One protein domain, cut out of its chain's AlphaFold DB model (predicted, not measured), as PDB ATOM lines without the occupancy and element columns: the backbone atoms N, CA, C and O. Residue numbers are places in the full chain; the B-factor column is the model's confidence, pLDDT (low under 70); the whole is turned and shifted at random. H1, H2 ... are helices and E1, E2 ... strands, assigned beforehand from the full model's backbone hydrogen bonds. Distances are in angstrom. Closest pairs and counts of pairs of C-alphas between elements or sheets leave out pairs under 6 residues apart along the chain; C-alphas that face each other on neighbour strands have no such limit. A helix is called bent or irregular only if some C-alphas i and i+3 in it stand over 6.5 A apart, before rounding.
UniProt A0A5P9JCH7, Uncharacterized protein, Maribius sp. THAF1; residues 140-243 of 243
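AT A GLANCE: This is residues 140 to 243 of the 243 residues of an uncharacterized protein of Maribius sp. THAF1 (UniProt A0A5P9JCH7). A long helix, H4, runs through the middle, with a small three-stranded sheet over one side of its later part and the short helices H2 and H3 packed on its other side. H1 sits near all three of these helices, and residues 241 to 242 at the end of the chain pair briefly with E3 at the sheet's edge. The printed part has 104 residues, with four named helices and three named strands in the order E1, H1, H2, H3, E2, E3, H4; the sheet, in the order E1, E2, E3, is antiparallel, and the class is mixed, helices and strands. The whole is compact, with a radius of gyration of the C-alphas of 14.0 A and spans of 41 by 30 by 23 A.

HOW THE PARTS SIT: The sheet has E1, residues 141 to 144, and E3, residues 198 to 202, as edge strands and E2, residues 187 to 192, as its inner strand. E1 and E2 are antiparallel at 151 degrees, with N 142 and O 191 within hydrogen-bond range at 2.9 A. E2 and E3 form an antiparallel hairpin at 153 degrees, with N 190 and O 199 at 2.7 A. Residues 198 to 199 of E3 also pair with residues 241 to 242, parallel. H4, residues 211 to 232, is on one face of this sheet, making two layers, a helix over a sheet. Its height over the sheet is 10.6 A; it lies over E2 and E3 and runs along the strands, at 19 degrees to E3 on the local plane. The closest C-alphas of H4 and E2 are those of Val 225 and Cys 187, 7.0 A apart. H3, residues 168 to 176, touches residues 215 to 220 of H4 alone, about perpendicular at 88 degrees; the closest C-alphas, of Leu 169 and Gly 216, are 4.4 A apart. H2, residues 158 to 166, touches residues 223 to 227 of H4 alone, at a shallow tilt of 21 degrees, opposite ways; the closest C-alphas, of Gly 160 and Glu 227, are 6.1 A apart. H2 and H3 only just touch, with 3 pairs of C-alphas within 8 A, and only at the corner by their link; the closest C-alphas are those of Leu 164 and Arg 171, 4.9 A apart. H1, residues 151 to 154, is close to but not clearly touching H2, H3 and H4; its closest C-alphas to H3 are those of Pro 151 and Ala 174, 5.3 A apart. Every O i to N i+4 pair is within hydrogen-bond range in H2 and H3, 16 of 18 are in H4, and H1 is too short for such a pair.

IN THESE COORDINATES: E1 begins at C-alpha 141 (191.383, 171.852, 177.420) and is 10.3 A long; E2 is 15.9 A and E3 12.8 A. H1 is 5.5 A, H2 12.4 A and H3 12.5 A. H4 is 30.4 A long, from C-alpha 211 (186.526, 189.680, 147.555) to C-alpha 232 (188.463, 163.537, 162.901). It is irregular, with C-alphas 213 and 216 7.1 A apart, and has a kink of 29 degrees near residue 218.

THE WHOLE: The two C-alphas farthest apart, of Lys 194 and Gly 209, are 41.8 A apart. The printed part has no cut and no long link. The mean pLDDT of the printed part of this model is 95.1, and no printed residue is under 70.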
ATOM      1  N   PRO A 140     189.421 172.405 181.780       92.25
ATOM      2  CA  PRO A 140     190.652 171.920 181.171       92.25
ATOM      3  C   PRO A 140     190.437 171.592 179.694       92.25
ATOM      4  O   PRO A 140     189.437 170.954 179.325       92.25
ATOM      5  N   ILE A 141     191.406 171.990 178.874       95.12
ATOM      6  CA  ILE A 141     191.383 171.852 177.420       95.12
ATOM      7  C   ILE A 141     192.616 171.104 176.912       95.12
ATOM      8  O   ILE A 141     193.722 171.282 177.420       95.12
ATOM      9  N   TYR A 142     192.424 170.302 175.869       95.56
ATOM     10  CA  TYR A 142     193.500 169.784 175.027       95.56
ATOM     11  C   TYR A 142     193.476 170.507 173.691       95.56
ATOM     12  O   TYR A 142     192.403 170.860 173.203       95.56
ATOM     13  N   THR A 143     194.646 170.723 173.095       96.56
ATOM     14  CA  THR A 143     194.734 171.426 171.816       96.56
ATOM     15  C   THR A 143     195.600 170.695 170.807       96.56
ATOM     16  O   THR A 143     196.523 169.962 171.173       96.56
ATOM     17  N   ARG A 144     195.301 170.917 169.529       96.88
ATOM     18  CA  ARG A 144     196.119 170.508 168.392       96.88
ATOM     19  C   ARG A 144     196.138 171.641 167.372       96.88
ATOM     20  O   ARG A 144     195.087 172.115 166.953       96.88
ATOM     21  N   SER A 145     197.339 172.050 166.988       97.19
ATOM     22  CA  SER A 145     197.546 172.984 165.884       97.19
ATOM     23  C   SER A 145     197.476 172.245 164.551       97.19
ATOM     24  O   SER A 145     197.939 171.107 164.448       97.19
ATOM     25  N   HIS A 146     196.927 172.908 163.537       97.56
ATOM     26  CA  HIS A 146     196.921 172.459 162.143       97.56
ATOM     27  C   HIS A 146     197.634 173.474 161.228       97.56
ATOM     28  O   HIS A 146     197.500 173.436 160.003       97.56
ATOM     29  N   ALA A 147     198.406 174.404 161.801       95.94
ATOM     30  CA  ALA A 147     199.090 175.470 161.071       95.94
ATOM     31  C   ALA A 147     200.134 174.940 160.069       95.94
ATOM     32  O   ALA A 147     200.472 175.614 159.093       95.94
ATOM     33  N   ASP A 148     200.651 173.728 160.267       96.31
ATOM     34  CA  ASP A 148     201.670 173.124 159.412       96.31
ATOM     35  C   ASP A 148     201.103 172.435 158.154       96.31
ATOM     36  O   ASP A 148     201.869 172.053 157.257       96.31
ATOM     37  N   LEU A 149     199.780 172.339 158.015       97.06
ATOM     38  CA  LEU A 149     199.162 171.671 156.877       97.06
ATOM     39  C   LEU A 149     199.464 172.379 155.548       97.06
ATOM     40  O   LEU A 149     199.444 173.608 155.422       97.06
ATOM     41  N   THR A 150     199.734 171.574 154.523       97.31
ATOM     42  CA  THR A 150     200.001 172.017 153.146       97.31
ATOM     43  C   THR A 150     198.947 171.443 152.199       97.31
ATOM     44  O   THR A 150     198.247 170.504 152.583       97.31
ATOM     45  N   PRO A 151     198.832 171.937 150.951       97.00
ATOM     46  CA  PRO A 151     197.919 171.357 149.964       97.00
ATOM     47  C   PRO A 151     198.054 169.839 149.784       97.00
ATOM     48  O   PRO A 151     197.041 169.179 149.594       97.00
ATOM     49  N   ALA A 152     199.269 169.299 149.961       96.00
ATOM     50  CA  ALA A 152     199.549 167.865 149.880       96.00
ATOM     51  C   ALA A 152     198.797 167.022 150.933       96.00
ATOM     52  O   ALA A 152     198.710 165.807 150.826       96.00
ATOM     53  N   TRP A 153     198.323 167.649 152.013       96.69
ATOM     54  CA  TRP A 153     197.554 166.964 153.049       96.69
ATOM     55  C   TRP A 153     196.075 166.856 152.685       96.69
ATOM     56  O   TRP A 153     195.443 165.868 153.022       96.69
ATOM     57  N   ILE A 154     195.495 167.854 152.012       94.44
ATOM     58  CA  ILE A 154     194.081 167.786 151.617       94.44
ATOM     59  C   ILE A 154     193.907 166.929 150.360       94.44
ATOM     60  O   ILE A 154     192.931 166.197 150.270       94.44
ATOM     61  N   ASP A 155     194.847 166.973 149.415       93.12
ATOM     62  CA  ASP A 155     194.753 166.228 148.151       93.12
ATOM     63  C   ASP A 155     195.195 164.754 148.243       93.12
ATOM     64  O   ASP A 155     195.068 164.029 147.261       93.12
ATOM     65  N   ASN A 156     195.675 164.292 149.406       93.81
ATOM     66  CA  ASN A 156     196.112 162.904 149.593       93.81
ATOM     67  C   ASN A 156     194.994 161.911 149.944       93.81
ATOM     68  O   ASN A 156     195.269 160.717 150.015       93.81
ATOM     69  N   GLU A 157     193.765 162.386 150.156       93.50
ATOM     70  CA  GLU A 157     192.591 161.542 150.391       93.50
ATOM     71  C   GLU A 157     191.516 161.812 149.329       93.50
ATOM     72  O   GLU A 157     191.307 162.975 148.955       93.50
ATOM     73  N   PRO A 158     190.754 160.787 148.898       95.12
ATOM     74  CA  PRO A 158     189.695 160.949 147.900       95.12
ATOM     75  C   PRO A 158     188.639 161.996 148.282       95.12
ATOM     76  O   PRO A 158     188.122 162.716 147.426       95.12
ATOM     77  N   THR A 159     188.320 162.110 149.575       94.38
ATOM     78  CA  THR A 159     187.368 163.097 150.107       94.38
ATOM     79  C   THR A 159     187.845 164.526 149.882       94.38
ATOM     80  O   THR A 159     187.076 165.368 149.410       94.38
ATOM     81  N   GLY A 160     189.117 164.801 150.163       94.75
ATOM     82  CA  GLY A 160     189.706 166.119 149.972       94.75
ATOM     83  C   GLY A 160     189.950 166.458 148.499       94.75
ATOM     84  O   GLY A 160     189.689 167.593 148.086       94.75
ATOM     85  N   GLU A 161     190.339 165.485 147.668       95.56
ATOM     86  CA  GLU A 161     190.438 165.676 146.215       95.56
ATOM     87  C   GLU A 161     189.077 166.060 145.606       95.56
ATOM     88  O   GLU A 161     188.980 167.064 144.890       95.56
ATOM     89  N   ALA A 162     188.006 165.353 145.979       96.69
ATOM     90  CA  ALA A 162     186.645 165.657 145.535       96.69
ATOM     91  C   ALA A 162     186.175 167.059 145.976       96.69
ATOM     92  O   ALA A 162     185.487 167.765 145.227       96.69
ATOM     93  N   LEU A 163     186.565 167.509 147.178       96.62
ATOM     94  CA  LEU A 163     186.323 168.888 147.612       96.62
ATOM     95  C   LEU A 163     187.034 169.888 146.693       96.62
ATOM     96  O   LEU A 163     186.416 170.856 146.250       96.62
ATOM     97  N   LEU A 164     188.305 169.668 146.359       96.94
ATOM     98  CA  LEU A 164     189.041 170.574 145.475       96.94
ATOM     99  C   LEU A 164     188.462 170.598 144.051       96.94
ATOM    100  O   LEU A 164     188.397 171.664 143.442       96.94
ATOM    101  N   GLU A 165     187.989 169.471 143.519       96.94
ATOM    102  CA  GLU A 165     187.298 169.427 142.219       96.94
ATOM    103  C   GLU A 165     186.039 170.286 142.186       96.94
ATOM    104  O   GLU A 165     185.826 171.055 141.246       96.94
ATOM    105  N   ARG A 166     185.235 170.217 143.250       97.69
ATOM    106  CA  ARG A 166     184.002 171.000 143.370       97.69
ATOM    107  C   ARG A 166     184.258 172.507 143.485       97.69
ATOM    108  O   ARG A 166     183.386 173.301 143.131       97.69
ATOM    109  N   PHE A 167     185.431 172.915 143.971       97.75
ATOM    110  CA  PHE A 167     185.787 174.315 144.211       97.75
ATOM    111  C   PHE A 167     187.045 174.721 143.414       97.75
ATOM    112  O   PHE A 167     188.155 174.766 143.955       97.75
ATOM    113  N   PRO A 168     186.900 175.102 142.129       97.06
ATOM    114  CA  PRO A 168     188.036 175.306 141.226       97.06
ATOM    115  C   PRO A 168     188.970 176.460 141.626       97.06
ATOM    116  O   PRO A 168     190.164 176.418 141.320       97.06
ATOM    117  N   LEU A 169     188.471 177.490 142.326       97.75
ATOM    118  CA  LEU A 169     189.321 178.571 142.844       97.75
ATOM    119  C   LEU A 169     190.228 178.073 143.978       97.75
ATOM    120  O   LEU A 169     191.409 178.428 144.007       97.75
ATOM    121  N   ALA A 170     189.710 177.215 144.865       97.56
ATOM    122  CA  ALA A 170     190.502 176.558 145.902       97.56
ATOM    123  C   ALA A 170     191.545 175.615 145.293       97.56
ATOM    124  O   ALA A 170     192.715 175.706 145.654       97.56
ATOM    125  N   ARG A 171     191.172 174.790 144.303       97.69
ATOM    126  CA  ARG A 171     192.115 173.909 143.584       97.69
ATOM    127  C   ARG A 171     193.238 174.688 142.907       97.69
ATOM    128  O   ARG A 171     194.410 174.341 143.041       97.69
ATOM    129  N   ARG A 172     192.904 175.785 142.220       97.44
ATOM    130  CA  ARG A 172     193.907 176.681 141.624       97.44
ATOM    131  C   ARG A 172     194.845 177.235 142.695       97.44
ATOM    132  O   ARG A 172     196.059 177.247 142.497       97.44
ATOM    133  N   ARG A 173     194.295 177.672 143.831       97.12
ATOM    134  CA  ARG A 173     195.088 178.216 144.936       97.12
ATOM    135  C   ARG A 173     195.985 177.163 145.587       97.12
ATOM    136  O   ARG A 173     197.150 177.458 145.839       97.12
ATOM    137  N   ALA A 174     195.485 175.948 145.792       97.00
ATOM    138  CA  ALA A 174     196.250 174.802 146.273       97.00
ATOM    139  C   ALA A 174     197.465 174.534 145.368       97.00
ATOM    140  O   ALA A 174     198.589 174.432 145.853       97.00
ATOM    141  N   GLY A 175     197.270 174.561 144.043       96.56
ATOM    142  CA  GLY A 175     198.358 174.433 143.068       96.56
ATOM    143  C   GLY A 175     199.432 175.527 143.172       96.56
ATOM    144  O   GLY A 175     200.615 175.235 143.015       96.56
ATOM    145  N   GLN A 176     199.049 176.769 143.488       96.38
ATOM    146  CA  GLN A 176     199.986 177.889 143.703       96.38
ATOM    147  C   GLN A 176     200.754 177.797 145.031       96.38
ATOM    148  O   GLN A 176     201.812 178.409 145.181       96.38
ATOM    149  N   LEU A 177     200.205 177.080 146.015       95.31
ATOM    150  CA  LEU A 177     200.763 176.925 147.358       95.31
ATOM    151  C   LEU A 177     201.495 175.592 147.551       95.31
ATOM    152  O   LEU A 177     201.734 175.207 148.691       95.31
ATOM    153  N   ARG A 178     201.879 174.879 146.483       88.44
ATOM    154  CA  ARG A 178     202.652 173.630 146.605       88.44
ATOM    155  C   ARG A 178     203.865 173.822 147.529       88.44
ATOM    156  O   ARG A 178     204.672 174.724 147.320       88.44
ATOM    157  N   GLY A 179     203.950 172.996 148.575       89.50
ATOM    158  CA  GLY A 179     205.002 173.053 149.602       89.50
ATOM    159  C   GLY A 179     204.893 174.207 150.611       89.50
ATOM    160  O   GLY A 179     205.733 174.313 151.498       89.50
ATOM    161  N   LYS A 180     203.878 175.073 150.506       95.31
ATOM    162  CA  LYS A 180     203.607 176.170 151.446       95.31
ATOM    163  C   LYS A 180     202.431 175.818 152.354       95.31
ATOM    164  O   LYS A 180     201.564 175.026 151.988       95.31
ATOM    165  N   ARG A 181     202.398 176.439 153.534       96.44
ATOM    166  CA  ARG A 181     201.310 176.277 154.504       96.44
ATOM    167  C   ARG A 181     200.002 176.857 153.974       96.44
ATOM    168  O   ARG A 181     200.011 177.905 153.317       96.44
ATOM    169  N   ILE A 182     198.899 176.162 154.246       96.75
ATOM    170  CA  ILE A 182     197.548 176.611 153.900       96.75
ATOM    171  C   ILE A 182     197.144 177.739 154.841       96.75
ATOM    172  O   ILE A 182     196.896 178.855 154.384       96.75
ATOM    173  N   PHE A 183     197.113 177.472 156.145       96.31
ATOM    174  CA  PHE A 183     196.667 178.457 157.118       96.31
ATOM    175  C   PHE A 183     197.741 179.518 157.346       96.31
ATOM    176  O   PHE A 183     198.909 179.214 157.593       96.31
ATOM    177  N   ARG A 184     197.345 180.791 157.233       91.62
ATOM    178  CA  ARG A 184     198.203 181.906 157.667       91.62
ATOM    179  C   ARG A 184     198.205 182.042 159.175       91.62
ATOM    180  O   ARG A 184     199.262 182.207 159.752       91.62
ATOM    181  N   ARG A 185     197.028 181.942 159.784       91.06
ATOM    182  CA  ARG A 185     196.891 181.739 161.227       91.06
ATOM    183  C   ARG A 185     196.866 180.226 161.465       91.06
ATOM    184  O   ARG A 185     197.449 179.484 160.675       91.06
ATOM    185  N   ASP A 186     196.174 179.771 162.494       94.31
ATOM    186  CA  ASP A 186     195.943 178.355 162.756       94.31
ATOM    187  C   ASP A 186     194.482 177.964 162.456       94.31
ATOM    188  O   ASP A 186     193.599 178.822 162.335       94.31
ATOM    189  N   CYS A 187     194.243 176.661 162.348       97.25
ATOM    190  CA  CYS A 187     192.982 176.025 162.702       97.25
ATOM    191  C   CYS A 187     193.251 175.301 164.026       97.25
ATOM    192  O   CYS A 187     193.731 174.170 164.037       97.25
ATOM    193  N   LEU A 188     193.026 175.988 165.144       97.69
ATOM    194  CA  LEU A 188     193.329 175.453 166.464       97.69
ATOM    195  C   LEU A 188     192.188 174.538 166.914       97.69
ATOM    196  O   LEU A 188     191.114 175.010 167.291       97.69
ATOM    197  N   GLU A 189     192.423 173.229 166.880       97.94
ATOM    198  CA  GLU A 189     191.496 172.228 167.403       97.94
ATOM    199  C   GLU A 189     191.578 172.223 168.933       97.94
ATOM    200  O   GLU A 189     192.651 172.041 169.508       97.94
ATOM    201  N   VAL A 190     190.440 172.417 169.594       97.75
ATOM    202  CA  VAL A 190     190.293 172.490 171.047       97.75
ATOM    203  C   VAL A 190     189.293 171.435 171.492       97.75
ATOM    204  O   VAL A 190     188.124 171.464 171.112       97.75
ATOM    205  N   GLN A 191     189.737 170.520 172.342       95.75
ATOM    206  CA  GLN A 191     188.890 169.520 172.972       95.75
ATOM    207  C   GLN A 191     188.656 169.888 174.435       95.75
ATOM    208  O   GLN A 191     189.605 170.007 175.215       95.75
ATOM    209  N   LEU A 192     187.387 170.028 174.820       91.06
ATOM    210  CA  LEU A 192     187.008 170.236 176.212       91.06
ATOM    211  C   LEU A 192     186.916 168.890 176.939       91.06
ATOM    212  O   LEU A 192     186.362 167.923 176.429       91.06
ATOM    213  N   THR A 193     187.452 168.814 178.156       85.94
ATOM    214  CA  THR A 193     187.446 167.562 178.942       85.94
ATOM    215  C   THR A 193     186.104 167.270 179.605       85.94
ATOM    216  O   THR A 193     185.719 166.112 179.752       85.94
ATOM    217  N   LYS A 194     185.376 168.321 179.998       88.69
ATOM    218  CA  LYS A 194     184.080 168.216 180.686       88.69
ATOM    219  C   LYS A 194     182.877 168.213 179.741       88.69
ATOM    220  O   LYS A 194     181.761 167.987 180.192       88.69
ATOM    221  N   ALA A 195     183.072 168.466 178.449       85.56
ATOM    222  CA  ALA A 195     182.001 168.461 177.458       85.56
ATOM    223  C   ALA A 195     182.489 167.779 176.175       85.56
ATOM    224  O   ALA A 195     183.598 168.078 175.740       85.56
ATOM    225  N   PRO A 196     181.685 166.913 175.534       87.81
ATOM    226  CA  PRO A 196     182.085 166.175 174.337       87.81
ATOM    227  C   PRO A 196     182.027 167.055 173.077       87.81
ATOM    228  O   PRO A 196     181.532 166.620 172.044       87.81
ATOM    229  N   VAL A 197     182.478 168.307 173.173       92.69
ATOM    230  CA  VAL A 197     182.526 169.260 172.065       92.69
ATOM    231  C   VAL A 197     183.972 169.490 171.637       92.69
ATOM    232  O   VAL A 197     184.871 169.649 172.469       92.69
ATOM    233  N   THR A 198     184.192 169.517 170.327       96.50
ATOM    234  CA  THR A 198     185.460 169.942 169.723       96.50
ATOM    235  C   THR A 198     185.258 171.260 168.990       96.50
ATOM    236  O   THR A 198     184.339 171.392 168.186       96.50
ATOM    237  N   VAL A 199     186.103 172.244 169.266       97.50
ATOM    238  CA  VAL A 199     186.043 173.565 168.635       97.50
ATOM    239  C   VAL A 199     187.243 173.733 167.715       97.50
ATOM    240  O   VAL A 199     188.359 173.432 168.118       97.50
ATOM    241  N   PHE A 200     187.033 174.220 166.499       98.00
ATOM    242  CA  PHE A 200     188.084 174.488 165.519       98.00
ATOM    243  C   PHE A 200     188.241 175.999 165.348       98.00
ATOM    244  O   PHE A 200     187.684 176.588 164.427       98.00
ATOM    245  N   ASN A 201     188.996 176.641 166.243       97.69
ATOM    246  CA  ASN A 201     189.166 178.092 166.216       97.69
ATOM    247  C   ASN A 201     190.004 178.511 165.003       97.69
ATOM    248  O   ASN A 201     191.192 178.195 164.908       97.69
ATOM    249  N   CYS A 202     189.378 179.255 164.095       95.62
ATOM    250  CA  CYS A 202     189.974 179.680 162.840       95.62
ATOM    251  C   CYS A 202     189.927 181.202 162.686       95.62
ATOM    252  O   CYS A 202     188.960 181.861 163.062       95.62
ATOM    253  N   HIS A 203     190.927 181.763 162.004       94.75
ATOM    254  CA  HIS A 203     190.864 183.130 161.487       94.75
ATOM    255  C   HIS A 203     191.313 183.157 160.023       94.75
ATOM    256  O   HIS A 203     192.480 183.400 159.697       94.75
ATOM    257  N   PHE A 204     190.361 182.898 159.125       94.62
ATOM    258  CA  PHE A 204     190.611 182.834 157.685       94.62
ATOM    259  C   PHE A 204     191.119 184.157 157.099       94.62
ATOM    260  O   PHE A 204     191.116 185.230 157.718       94.62
ATOM    261  N   LYS A 205     191.605 184.083 155.862       93.81
ATOM    262  CA  LYS A 205     192.031 185.230 155.069       93.81
ATOM    263  C   LYS A 205     190.903 186.267 155.013       93.81
ATOM    264  O   LYS A 205     189.771 185.955 154.661       93.81
ATOM    265  N   SER A 206     191.214 187.522 155.336       90.69
ATOM    266  CA  SER A 206     190.262 188.629 155.194       90.69
ATOM    267  C   SER A 206     190.014 188.976 153.720       90.69
ATOM    268  O   SER A 206     190.764 188.563 152.835       90.69
ATOM    269  N   MET A 207     188.993 189.794 153.451       92.19
ATOM    270  CA  MET A 207     188.681 190.304 152.104       92.19
ATOM    271  C   MET A 207     189.546 191.510 151.685       92.19
ATOM    272  O   MET A 207     189.262 192.164 150.683       92.19
ATOM    273  N   GLY A 208     190.604 191.821 152.444       85.88
ATOM    274  CA  GLY A 208     191.540 192.891 152.104       85.88
ATOM    275  C   GLY A 208     192.228 192.621 150.764       85.88
ATOM    276  O   GLY A 208     192.816 191.556 150.577       85.88
ATOM    277  N   GLY A 209     192.148 193.590 149.849       81.31
ATOM    278  CA  GLY A 209     192.632 193.467 148.469       81.31
ATOM    279  C   GLY A 209     191.546 193.103 147.452       81.31
ATOM    280  O   GLY A 209     191.780 193.281 146.271       81.31
ATOM    281  N   GLY A 210     190.357 192.676 147.895       90.62
ATOM    282  CA  GLY A 210     189.236 192.342 147.015       90.62
ATOM    283  C   GLY A 210     188.600 190.998 147.366       90.62
ATOM    284  O   GLY A 210     189.275 190.033 147.741       90.62
ATOM    285  N   ARG A 211     187.269 190.915 147.254       91.50
ATOM    286  CA  ARG A 211     186.526 189.680 147.555       91.50
ATOM    287  C   ARG A 211     186.940 188.542 146.623       91.50
ATOM    288  O   ARG A 211     187.145 187.428 147.109       91.50
ATOM    289  N   ASP A 212     187.072 188.829 145.335       92.56
ATOM    290  CA  ASP A 212     187.336 187.825 144.303       92.56
ATOM    291  C   ASP A 212     188.773 187.301 144.388       92.56
ATOM    292  O   ASP A 212     188.985 186.088 144.440       92.56
ATOM    293  N   ASP A 213     189.745 188.198 144.570       91.94
ATOM    294  CA  ASP A 213     191.167 187.848 144.698       91.94
ATOM    295  C   ASP A 213     191.459 186.968 145.917       91.94
ATOM    296  O   ASP A 213     192.311 186.076 145.895       91.94
ATOM    297  N   THR A 214     190.729 187.194 147.009       95.38
ATOM    298  CA  THR A 214     190.900 186.436 148.255       95.38
ATOM    299  C   THR A 214     190.059 185.163 148.299       95.38
ATOM    300  O   THR A 214     190.288 184.320 149.169       95.38
ATOM    301  N   MET A 215     189.097 184.990 147.384       96.94
ATOM    302  CA  MET A 215     188.125 183.893 147.426       96.94
ATOM    303  C   MET A 215     188.795 182.521 147.386       96.94
ATOM    304  O   MET A 215     188.476 181.670 148.209       96.94
ATOM    305  N   GLY A 216     189.758 182.311 146.482       97.44
ATOM    306  CA  GLY A 216     190.442 181.020 146.357       97.44
ATOM    307  C   GLY A 216     191.197 180.616 147.627       97.44
ATOM    308  O   GLY A 216     191.189 179.448 147.998       97.44
ATOM    309  N   MET A 217     191.797 181.583 148.331       96.94
ATOM    310  CA  MET A 217     192.469 181.339 149.613       96.94
ATOM    311  C   MET A 217     191.467 180.998 150.718       96.94
ATOM    312  O   MET A 217     191.652 180.006 151.410       96.94
ATOM    313  N   ARG A 218     190.392 181.785 150.842       97.31
ATOM    314  CA  ARG A 218     189.349 181.566 151.856       97.31
ATOM    315  C   ARG A 218     188.637 180.229 151.668       97.31
ATOM    316  O   ARG A 218     188.378 179.536 152.643       97.31
ATOM    317  N   GLN A 219     188.344 179.856 150.420       97.69
ATOM    318  CA  GLN A 219     187.780 178.545 150.108       97.69
ATOM    319  C   GLN A 219     188.757 177.426 150.461       97.69
ATOM    320  O   GLN A 219     188.334 176.450 151.064       97.69
ATOM    321  N   LEU A 220     190.045 177.563 150.123       98.12
ATOM    322  CA  LEU A 220     191.038 176.548 150.468       98.12
ATOM    323  C   LEU A 220     191.121 176.336 151.986       98.12
ATOM    324  O   LEU A 220     191.008 175.200 152.423       98.12
ATOM    325  N   GLU A 221     191.233 177.407 152.780       97.81
ATOM    326  CA  GLU A 221     191.249 177.307 154.249       97.81
ATOM    327  C   GLU A 221     189.974 176.632 154.784       97.81
ATOM    328  O   GLU A 221     190.064 175.670 155.542       97.81
ATOM    329  N   ALA A 222     188.788 177.060 154.336       98.12
ATOM    330  CA  ALA A 222     187.518 176.483 154.783       98.12
ATOM    331  C   ALA A 222     187.354 174.999 154.399       98.12
ATOM    332  O   ALA A 222     186.833 174.205 155.184       98.12
ATOM    333  N   LEU A 223     187.801 174.604 153.204       98.06
ATOM    334  CA  LEU A 223     187.762 173.208 152.765       98.06
ATOM    335  C   LEU A 223     188.757 172.344 153.534       98.06
ATOM    336  O   LEU A 223     188.432 171.203 153.846       98.06
ATOM    337  N   THR A 224     189.926 172.880 153.891       98.31
ATOM    338  CA  THR A 224     190.870 172.178 154.766       98.31
ATOM    339  C   THR A 224     190.278 171.959 156.154       98.31
ATOM    340  O   THR A 224     190.369 170.844 156.651       98.31
ATOM    341  N   VAL A 225     189.591 172.943 156.747       98.31
ATOM    342  CA  VAL A 225     188.875 172.746 158.027       98.31
ATOM    343  C   VAL A 225     187.798 171.674 157.906       98.31
ATOM    344  O   VAL A 225     187.717 170.779 158.745       98.31
ATOM    345  N   ARG A 226     187.004 171.711 156.833       97.38
ATOM    346  CA  ARG A 226     186.006 170.670 156.569       97.38
ATOM    347  C   ARG A 226     186.641 169.282 156.496       97.38
ATOM    348  O   ARG A 226     186.090 168.335 157.041       97.38
ATOM    349  N   GLU A 227     187.782 169.165 155.831       97.81
ATOM    350  CA  GLU A 227     188.480 167.891 155.702       97.81
ATOM    351  C   GLU A 227     189.102 167.426 157.028       97.81
ATOM    352  O   GLU A 227     189.033 166.240 157.340       97.81
ATOM    353  N   ILE A 228     189.622 168.341 157.855       98.06
ATOM    354  CA  ILE A 228     190.045 168.036 159.233       98.06
ATOM    355  C   ILE A 228     188.882 167.419 160.014       98.06
ATOM    356  O   ILE A 228     189.045 166.359 160.615       98.06
ATOM    357  N   ILE A 229     187.698 168.035 159.957       97.62
ATOM    358  CA  ILE A 229     186.492 167.542 160.636       97.62
ATOM    359  C   ILE A 229     186.094 166.157 160.106       97.62
ATOM    360  O   ILE A 229     185.859 165.248 160.901       97.62
ATOM    361  N   ASN A 230     186.073 165.967 158.782       96.06
ATOM    362  CA  ASN A 230     185.742 164.679 158.162       96.06
ATOM    363  C   ASN A 230     186.690 163.554 158.594       96.06
ATOM    364  O   ASN A 230     186.244 162.436 158.814       96.06
ATOM    365  N   ARG A 231     187.994 163.832 158.716       95.94
ATOM    366  CA  ARG A 231     188.981 162.828 159.150       95.94
ATOM    367  C   ARG A 231     188.977 162.608 160.662       95.94
ATOM    368  O   ARG A 231     189.472 161.588 161.135       95.94
ATOM    369  N   ARG A 232     188.468 163.572 161.433       95.50
ATOM    370  CA  ARG A 232     188.463 163.537 162.901       95.50
ATOM    371  C   ARG A 232     187.336 162.686 163.478       95.50
ATOM    372  O   ARG A 232     187.533 162.091 164.545       95.50
ATOM    373  N   PHE A 233     186.177 162.684 162.826       95.88
ATOM    374  CA  PHE A 233     184.964 162.021 163.298       95.88
ATOM    375  C   PHE A 233     184.518 160.952 162.308       95.88
ATOM    376  O   PHE A 233     184.502 161.195 161.108       95.88
ATOM    377  N   GLU A 234     184.101 159.796 162.824       94.69
ATOM    378  CA  GLU A 234     183.506 158.729 162.009       94.69
ATOM    379  C   GLU A 234     182.225 159.213 161.309       94.69
ATOM    380  O   GLU A 234     182.038 158.978 160.119       94.69
ATOM    381  N   ASP A 235     181.390 159.962 162.036       95.88
ATOM    382  CA  ASP A 235     180.228 160.665 161.495       95.88
ATOM    383  C   ASP A 235     180.185 162.122 162.001       95.88
ATOM    384  O   ASP A 235     179.687 162.403 163.098       95.88
ATOM    385  N   PRO A 236     180.684 163.087 161.207       95.56
ATOM    386  CA  PRO A 236     180.616 164.503 161.550       95.56
ATOM    387  C   PRO A 236     179.194 165.050 161.724       95.56
ATOM    388  O   PRO A 236     179.041 166.099 162.341       95.56
ATOM    389  N   SER A 237     178.160 164.407 161.169       95.25
ATOM    390  CA  SER A 237     176.785 164.927 161.226       95.25
ATOM    391  C   SER A 237     176.114 164.727 162.586       95.25
ATOM    392  O   SER A 237     175.183 165.459 162.928       95.25
ATOM    393  N   THR A 238     176.604 163.763 163.366       95.50
ATOM    394  CA  THR A 238     176.110 163.435 164.711       95.50
ATOM    395  C   THR A 238     177.097 163.822 165.814       95.50
ATOM    396  O   THR A 238     176.707 163.927 166.978       95.50
ATOM    397  N   ALA A 239     178.360 164.082 165.466       95.25
ATOM    398  CA  ALA A 239     179.358 164.619 166.383       95.25
ATOM    399  C   ALA A 239     179.045 166.069 166.799       95.25
ATOM    400  O   ALA A 239     178.517 166.866 166.025       95.25
ATOM    401  N   LEU A 240     179.430 166.435 168.025       94.75
ATOM    402  CA  LEU A 240     179.284 167.797 168.530       94.75
ATOM    403  C   LEU A 240     180.582 168.578 168.299       94.75
ATOM    404  O   LEU A 240     181.575 168.395 169.002       94.75
ATOM    405  N   TRP A 241     180.571 169.470 167.317       95.75
ATOM    406  CA  TRP A 241     181.697 170.353 167.034       95.75
ATOM    407  C   TRP A 241     181.233 171.737 166.590       95.75
ATOM    408  O   TRP A 241     180.086 171.930 166.188       95.75
ATOM    409  N   ALA A 242     182.137 172.706 166.684       95.25
ATOM    410  CA  ALA A 242     181.937 174.069 166.211       95.25
ATOM    411  C   ALA A 242     183.200 174.572 165.507       95.25
ATOM    412  O   ALA A 242     184.305 174.139 165.833       95.25
ATOM    413  N   VAL A 243     183.025 175.484 164.553       94.56
ATOM    414  CA  VAL A 243     184.103 176.238 163.895       94.56
ATOM    415  C   VAL A 243     183.917 177.703 164.246       94.56
ATOM    416  O   VAL A 243     182.779 178.184 164.042       94.56
TER     417      VAL A 243